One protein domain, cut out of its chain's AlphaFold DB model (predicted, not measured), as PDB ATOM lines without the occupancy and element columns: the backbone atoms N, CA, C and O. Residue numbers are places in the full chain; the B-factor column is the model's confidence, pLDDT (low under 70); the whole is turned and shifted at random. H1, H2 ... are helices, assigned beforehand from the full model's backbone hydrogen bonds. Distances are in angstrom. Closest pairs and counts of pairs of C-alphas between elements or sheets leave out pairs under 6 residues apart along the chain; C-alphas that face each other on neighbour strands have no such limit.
ATOM      1  N   ALA A  21     210.929 214.185 196.408       67.50
ATOM      2  CA  ALA A  21     210.450 215.262 195.541       67.50
ATOM      3  C   ALA A  21     211.514 215.769 194.543       67.50
ATOM      4  O   ALA A  21     211.185 216.025 193.383       67.50
ATOM      5  N   TYR A  22     212.789 215.852 194.946       76.81
ATOM      6  CA  TYR A  22     213.889 216.259 194.064       76.81
ATOM      7  C   TYR A  22     214.192 215.187 193.007       76.81
ATOM      8  O   TYR A  22     214.371 215.505 191.829       76.81
ATOM      9  N   LEU A  23     214.209 213.906 193.399       76.50
ATOM     10  CA  LEU A  23     214.417 212.788 192.470       76.50
ATOM     11  C   LEU A  23     213.275 212.688 191.448       76.50
ATOM     12  O   LEU A  23     213.534 212.525 190.256       76.50
ATOM     13  N   VAL A  24     212.031 212.875 191.892       78.69
ATOM     14  CA  VAL A  24     210.826 212.878 191.048       78.69
ATOM     15  C   VAL A  24     210.828 214.065 190.080       78.69
ATOM     16  O   VAL A  24     210.686 213.867 188.873       78.69
ATOM     17  N   ALA A  25     211.070 215.289 190.560       77.31
ATOM     18  CA  ALA A  25     211.155 216.476 189.707       77.31
ATOM     19  C   ALA A  25     212.292 216.363 188.671       77.31
ATOM     20  O   ALA A  25     212.113 216.707 187.498       77.31
ATOM     21  N   LYS A  26     213.442 215.797 189.063       73.56
ATOM     22  CA  LYS A  26     214.566 215.506 188.162       73.56
ATOM     23  C   LYS A  26     214.219 214.438 187.118       73.56
ATOM     24  O   LYS A  26     214.572 214.605 185.950       73.56
ATOM     25  N   ALA A  27     213.505 213.378 187.494       72.56
ATOM     26  CA  ALA A  27     213.046 212.351 186.561       72.56
ATOM     27  C   ALA A  27     212.033 212.904 185.544       72.56
ATOM     28  O   ALA A  27     212.185 212.672 184.344       72.56
ATOM     29  N   ILE A  28     211.071 213.717 185.996       75.88
ATOM     30  CA  ILE A  28     210.125 214.440 185.129       75.88
ATOM     31  C   ILE A  28     210.885 215.344 184.145       75.88
ATOM     32  O   ILE A  28     210.607 215.322 182.947       75.88
ATOM     33  N   ARG A  29     211.905 216.083 184.610       69.94
ATOM     34  CA  ARG A  29     212.757 216.920 183.747       69.94
ATOM     35  C   ARG A  29     213.505 216.104 182.684       69.94
ATOM     36  O   ARG A  29     213.590 216.558 181.547       69.94
ATOM     37  N   HIS A  30     214.018 214.918 183.020       66.56
ATOM     38  CA  HIS A  30     214.672 214.030 182.049       66.56
ATOM     39  C   HIS A  30     213.687 213.406 181.049       66.56
ATOM     40  O   HIS A  30     214.003 213.342 179.865       66.56
ATOM     41  N   ALA A  31     212.487 213.009 181.483       61.16
ATOM     42  CA  ALA A  31     211.443 212.482 180.598       61.16
ATOM     43  C   ALA A  31     210.883 213.534 179.616       61.16
ATOM     44  O   ALA A  31     210.348 213.181 178.567       61.16
ATOM     45  N   LEU A  32     211.019 214.824 179.941       50.47
ATOM     46  CA  LEU A  32     210.634 215.955 179.088       50.47
ATOM     47  C   LEU A  32     211.798 216.518 178.243       50.47
ATOM     48  O   LEU A  32     211.577 217.425 177.438       50.47
ATOM     49  N   ALA A  33     213.024 216.005 178.400       68.19
ATOM     50  CA  ALA A  33     214.187 216.439 177.627       68.19
ATOM     51  C   ALA A  33     214.276 215.675 176.284       68.19
ATOM     52  O   ALA A  33     214.259 214.445 176.280       68.19
ATOM     53  N   PRO A  34     214.422 216.355 175.129       44.09
ATOM     54  CA  PRO A  34     214.225 215.735 173.811       44.09
ATOM     55  C   PRO A  34     215.351 214.796 173.323       44.09
ATOM     56  O   PRO A  34     215.319 214.381 172.167       44.09
ATOM     57  N   THR A  35     216.369 214.491 174.139       51.62
ATOM     58  CA  THR A  35     217.634 213.877 173.673       51.62
ATOM     59  C   THR A  35     218.236 212.782 174.567       51.62
ATOM     60  O   THR A  35     219.327 212.305 174.264       51.62
ATOM     61  N   SER A  36     217.564 212.327 175.634       41.94
ATOM     62  CA  SER A  36     218.065 211.227 176.484       41.94
ATOM     63  C   SER A  36     216.993 210.182 176.773       41.94
ATOM     64  O   SER A  36     215.948 210.529 177.314       41.94
ATOM     65  N   ALA A  37     217.264 208.906 176.479       48.41
ATOM     66  CA  ALA A  37     216.388 207.798 176.859       48.41
ATOM     67  C   ALA A  37     216.498 207.525 178.378       48.41
ATOM     68  O   ALA A  37     217.591 207.185 178.839       48.41
ATOM     69  N   PRO A  38     215.419 207.679 179.170       54.16
ATOM     70  CA  PRO A  38     215.441 207.403 180.601       54.16
ATOM     71  C   PRO A  38     215.200 205.913 180.891       54.16
ATOM     72  O   PRO A  38     214.610 205.194 180.083       54.16
ATOM     73  N   ALA A  39     215.591 205.462 182.084       49.84
ATOM     74  CA  ALA A  39     215.085 204.202 182.623       49.84
ATOM     75  C   ALA A  39     213.564 204.317 182.882       49.84
ATOM     76  O   ALA A  39     213.105 205.383 183.306       49.84
ATOM     77  N   PRO A  40     212.768 203.261 182.633       57.78
ATOM     78  CA  PRO A  40     211.323 203.319 182.804       57.78
ATOM     79  C   PRO A  40     210.941 203.302 184.290       57.78
ATOM     80  O   PRO A  40     210.955 202.252 184.925       57.78
ATOM     81  N   ILE A  41     210.547 204.459 184.827       67.75
ATOM     82  CA  ILE A  41     209.736 204.525 186.053       67.75
ATOM     83  C   ILE A  41     208.376 203.901 185.735       67.75
ATOM     84  O   ILE A  41     207.794 204.195 184.683       67.75
ATOM     85  N   ALA A  42     207.853 203.043 186.613       73.62
ATOM     86  CA  ALA A  42     206.555 202.440 186.365       73.62
ATOM     87  C   ALA A  42     205.465 203.518 186.449       73.62
ATOM     88  O   ALA A  42     205.408 204.302 187.395       73.62
ATOM     89  N   LEU A  43     204.543 203.537 185.478       58.03
ATOM     90  CA  LEU A  43     203.425 204.494 185.466       58.03
ATOM     91  C   LEU A  43     202.624 204.475 186.781       58.03
ATOM     92  O   LEU A  43     202.134 205.514 187.208       58.03
ATOM     93  N   VAL A  44     202.541 203.312 187.434       66.12
ATOM     94  CA  VAL A  44     201.894 203.120 188.741       66.12
ATOM     95  C   VAL A  44     202.599 203.900 189.859       66.12
ATOM     96  O   VAL A  44     201.920 204.529 190.664       66.12
ATOM     97  N   GLU A  45     203.934 203.918 189.889       66.38
ATOM     98  CA  GLU A  45     204.724 204.655 190.889       66.38
ATOM     99  C   GLU A  45     204.554 206.166 190.703       66.38
ATOM    100  O   GLU A  45     204.285 206.891 191.659       66.38
ATOM    101  N   LEU A  46     204.612 206.637 189.451       75.50
ATOM    102  CA  LEU A  46     204.364 208.042 189.129       75.50
ATOM    103  C   LEU A  46     202.934 208.464 189.510       75.50
ATOM    104  O   LEU A  46     202.745 209.547 190.058       75.50
ATOM    105  N   TYR A  47     201.930 207.612 189.273       70.19
ATOM    106  CA  TYR A  47     200.555 207.876 189.707       70.19
ATOM    107  C   TYR A  47     200.389 207.855 191.231       70.19
ATOM    108  O   TYR A  47     199.636 208.677 191.744       70.19
ATOM    109  N   ALA A  48     201.085 206.976 191.956       71.75
ATOM    110  CA  ALA A  48     201.051 206.945 193.418       71.75
ATOM    111  C   ALA A  48     201.628 208.236 194.025       71.75
ATOM    112  O   ALA A  48     200.997 208.850 194.880       71.75
ATOM    113  N   ILE A  49     202.773 208.701 193.515       70.19
ATOM    114  CA  ILE A  49     203.432 209.932 193.980       70.19
ATOM    115  C   ILE A  49     202.608 211.182 193.626       70.19
ATOM    116  O   ILE A  49     202.490 212.093 194.439       70.19
ATOM    117  N   LEU A  50     201.987 211.225 192.441       76.69
ATOM    118  CA  LEU A  50     201.089 212.324 192.050       76.69
ATOM    119  C   LEU A  50     199.737 212.301 192.790       76.69
ATOM    120  O   LEU A  50     199.044 213.320 192.806       76.69
ATOM    121  N   ALA A  51     199.350 211.163 193.374       80.12
ATOM    122  CA  ALA A  51     198.160 211.033 194.215       80.12
ATOM    123  C   ALA A  51     198.424 211.396 195.687       80.12
ATOM    124  O   ALA A  51     197.471 211.720 196.401       80.12
ATOM    125  N   ASP A  52     199.681 211.381 196.146       86.69
ATOM    126  CA  ASP A  52     200.022 211.832 197.492       86.69
ATOM    127  C   ASP A  52     199.987 213.365 197.605       86.69
ATOM    128  O   ASP A  52     200.833 214.103 197.088       86.69
ATOM    129  N   ALA A  53     198.999 213.850 198.353       76.25
ATOM    130  CA  ALA A  53     198.853 215.260 198.667       76.25
ATOM    131  C   ALA A  53     200.002 215.805 199.537       76.25
ATOM    132  O   ALA A  53     200.241 217.013 199.486       76.25
ATOM    133  N   ALA A  54     200.716 214.974 200.307       77.75
ATOM    134  CA  ALA A  54     201.859 215.416 201.104       77.75
ATOM    135  C   ALA A  54     203.089 215.687 200.221       77.75
ATOM    136  O   ALA A  54     203.613 216.801 200.259       77.75
ATOM    137  N   ALA A  55     203.489 214.751 199.355       79.56
ATOM    138  CA  ALA A  55     204.551 214.962 198.366       79.56
ATOM    139  C   ALA A  55     204.254 216.143 197.420       79.56
ATOM    140  O   ALA A  55     205.126 216.973 197.136       79.56
ATOM    141  N   MET A  56     203.006 216.263 196.953       89.19
ATOM    142  CA  MET A  56     202.621 217.312 196.006       89.19
ATOM    143  C   MET A  56     202.555 218.712 196.631       89.19
ATOM    144  O   MET A  56     202.951 219.669 195.968       89.19
ATOM    145  N   ASN A  57     202.093 218.866 197.879       86.00
ATOM    146  CA  ASN A  57     201.952 220.187 198.518       86.00
ATOM    147  C   ASN A  57     203.104 220.558 199.469       86.00
ATOM    148  O   ASN A  57     203.298 221.743 199.729       86.00
ATOM    149  N   GLY A  58     203.903 219.583 199.912       89.38
ATOM    150  CA  GLY A  58     204.981 219.744 200.889       89.38
ATOM    151  C   GLY A  58     204.484 219.577 202.328       89.38
ATOM    152  O   GLY A  58     203.599 220.300 202.783       89.38
ATOM    153  N   GLY A  59     205.064 218.622 203.059       87.38
ATOM    154  CA  GLY A  59     204.871 218.501 204.505       87.38
ATOM    155  C   GLY A  59     205.654 219.569 205.292       87.38
ATOM    156  O   GLY A  59     206.544 220.217 204.733       87.38
ATOM    157  N   PRO A  60     205.386 219.753 206.600       78.62
ATOM    158  CA  PRO A  60     206.156 220.670 207.440       78.62
ATOM    159  C   PRO A  60     207.658 220.339 207.404       78.62
ATOM    160  O   PRO A  60     208.081 219.288 207.878       78.62
ATOM    161  N   GLY A  61     208.462 221.236 206.825       85.00
ATOM    162  CA  GLY A  61     209.908 221.045 206.658       85.00
ATOM    163  C   GLY A  61     210.349 220.288 205.394       85.00
ATOM    164  O   GLY A  61     211.526 219.953 205.299       85.00
ATOM    165  N   GLN A  62     209.464 220.032 204.422       89.62
ATOM    166  CA  GLN A  62     209.816 219.398 203.141       89.62
ATOM    167  C   GLN A  62     209.481 220.288 201.935       89.62
ATOM    168  O   GLN A  62     208.435 220.935 201.896       89.62
ATOM    169  N   SER A  63     210.358 220.292 200.925       81.44
ATOM    170  CA  SER A  63     210.098 220.949 199.642       81.44
ATOM    171  C   SER A  63     209.042 220.179 198.846       81.44
ATOM    172  O   SER A  63     209.162 218.978 198.611       81.44
ATOM    173  N   SER A  64     207.987 220.874 198.422       93.19
ATOM    174  CA  SER A  64     206.951 220.293 197.568       93.19
ATOM    175  C   SER A  64     207.474 220.052 196.153       93.19
ATOM    176  O   SER A  64     208.310 220.821 195.662       93.19
ATOM    177  N   VAL A  65     206.931 219.053 195.448       88.50
ATOM    178  CA  VAL A  65     207.276 218.794 194.034       88.50
ATOM    179  C   VAL A  65     207.077 220.048 193.164       88.50
ATOM    180  O   VAL A  65     207.885 220.317 192.274       88.50
ATOM    181  N   TRP A  66     206.068 220.880 193.456       83.62
ATOM    182  CA  TRP A  66     205.871 222.167 192.779       83.62
ATOM    183  C   TRP A  66     206.977 223.191 193.068       83.62
ATOM    184  O   TRP A  66     207.386 223.899 192.150       83.62
ATOM    185  N   SER A  67     207.478 223.273 194.307       78.00
ATOM    186  CA  SER A  67     208.564 224.200 194.665       78.00
ATOM    187  C   SER A  67     209.890 223.830 193.989       78.00
ATOM    188  O   SER A  67     210.561 224.703 193.439       78.00
ATOM    189  N   GLU A  68     210.212 222.536 193.919       83.56
ATOM    190  CA  GLU A  68     211.379 222.020 193.193       83.56
ATOM    191  C   GLU A  68     211.267 222.262 191.683       83.56
ATOM    192  O   GLU A  68     212.204 222.761 191.058       83.56
ATOM    193  N   LEU A  69     210.100 221.998 191.082       79.62
ATOM    194  CA  LEU A  69     209.865 222.299 189.666       79.62
ATOM    195  C   LEU A  69     209.947 223.807 189.367       79.62
ATOM    196  O   LEU A  69     210.465 224.180 188.315       79.62
ATOM    197  N   ALA A  70     209.502 224.678 190.279       76.38
ATOM    198  CA  ALA A  70     209.614 226.131 190.131       76.38
ATOM    199  C   ALA A  70     211.072 226.625 190.229       76.38
ATOM    200  O   ALA A  70     211.512 227.413 189.386       76.38
ATOM    201  N   HIS A  71     211.853 226.114 191.187       76.88
ATOM    202  CA  HIS A  71     213.295 226.375 191.254       76.88
ATOM    203  C   HIS A  71     214.016 225.870 189.996       76.88
ATOM    204  O   HIS A  71     214.806 226.601 189.401       76.88
ATOM    205  N   MET A  72     213.694 224.663 189.524       73.81
ATOM    206  CA  MET A  72     214.284 224.081 188.314       73.81
ATOM    207  C   MET A  72     213.879 224.776 187.005       73.81
ATOM    208  O   MET A  72     214.613 224.648 186.019       73.81
TER     209      MET A  72
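Overview. This is residues 21 to 72 of the 664 residues of an uncharacterized protein of Acaromyces ingoldii (UniProt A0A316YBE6). The chain makes a flat, loose ring: H1 forms one side, a long link leads round to H2 on the other, and H3 turns the corner back to the beginning of H1. H4 slants away on the side of H1 opposite to H2, while residues 32 to 37 stick out at one end. The printed part has 52 residues, four named helices in the order H1, H2, H3, H4, no named strand, and is all helix; it is only just compact, close to loose, with a radius of gyration of the C-alphas of 11.6 A and spans of 36 by 25 by 11 A.

Along the chain. Find C-alpha 21 at (210.450, 215.262, 195.541); from there H1, residues 21 to 31, runs 15.2 A. H2 is residues 43 to 51, 12.1 A; H3 is residues 53 to 57. H4, residues 65 to 72, ends at C-alpha 72, (214.284, 224.081, 188.314).

Arrangement. Look at H1 and H4: they touch at a steep tilt of 63 degrees, the same way, closest at the C-alphas of Ala 21 and Val 65, 5.0 A. H1 and H2 are near each other; H2 and H4 are apart. H3 touches H4 only at the corner, closest at the C-alphas of Met 56 and Val 65, 5.3 A. In H1, H2, H3 and H4 every O i to N i+4 pair is within hydrogen-bond range.

Size, cuts and confidence. The C-alphas of Thr 35 and Pro 60, the two farthest apart, are 36.3 A apart. The printed part has no cut; the link from H1 to H2 is long. Look for pLDDT under 70 at residues 21, 29 to 41 and 43 to 45.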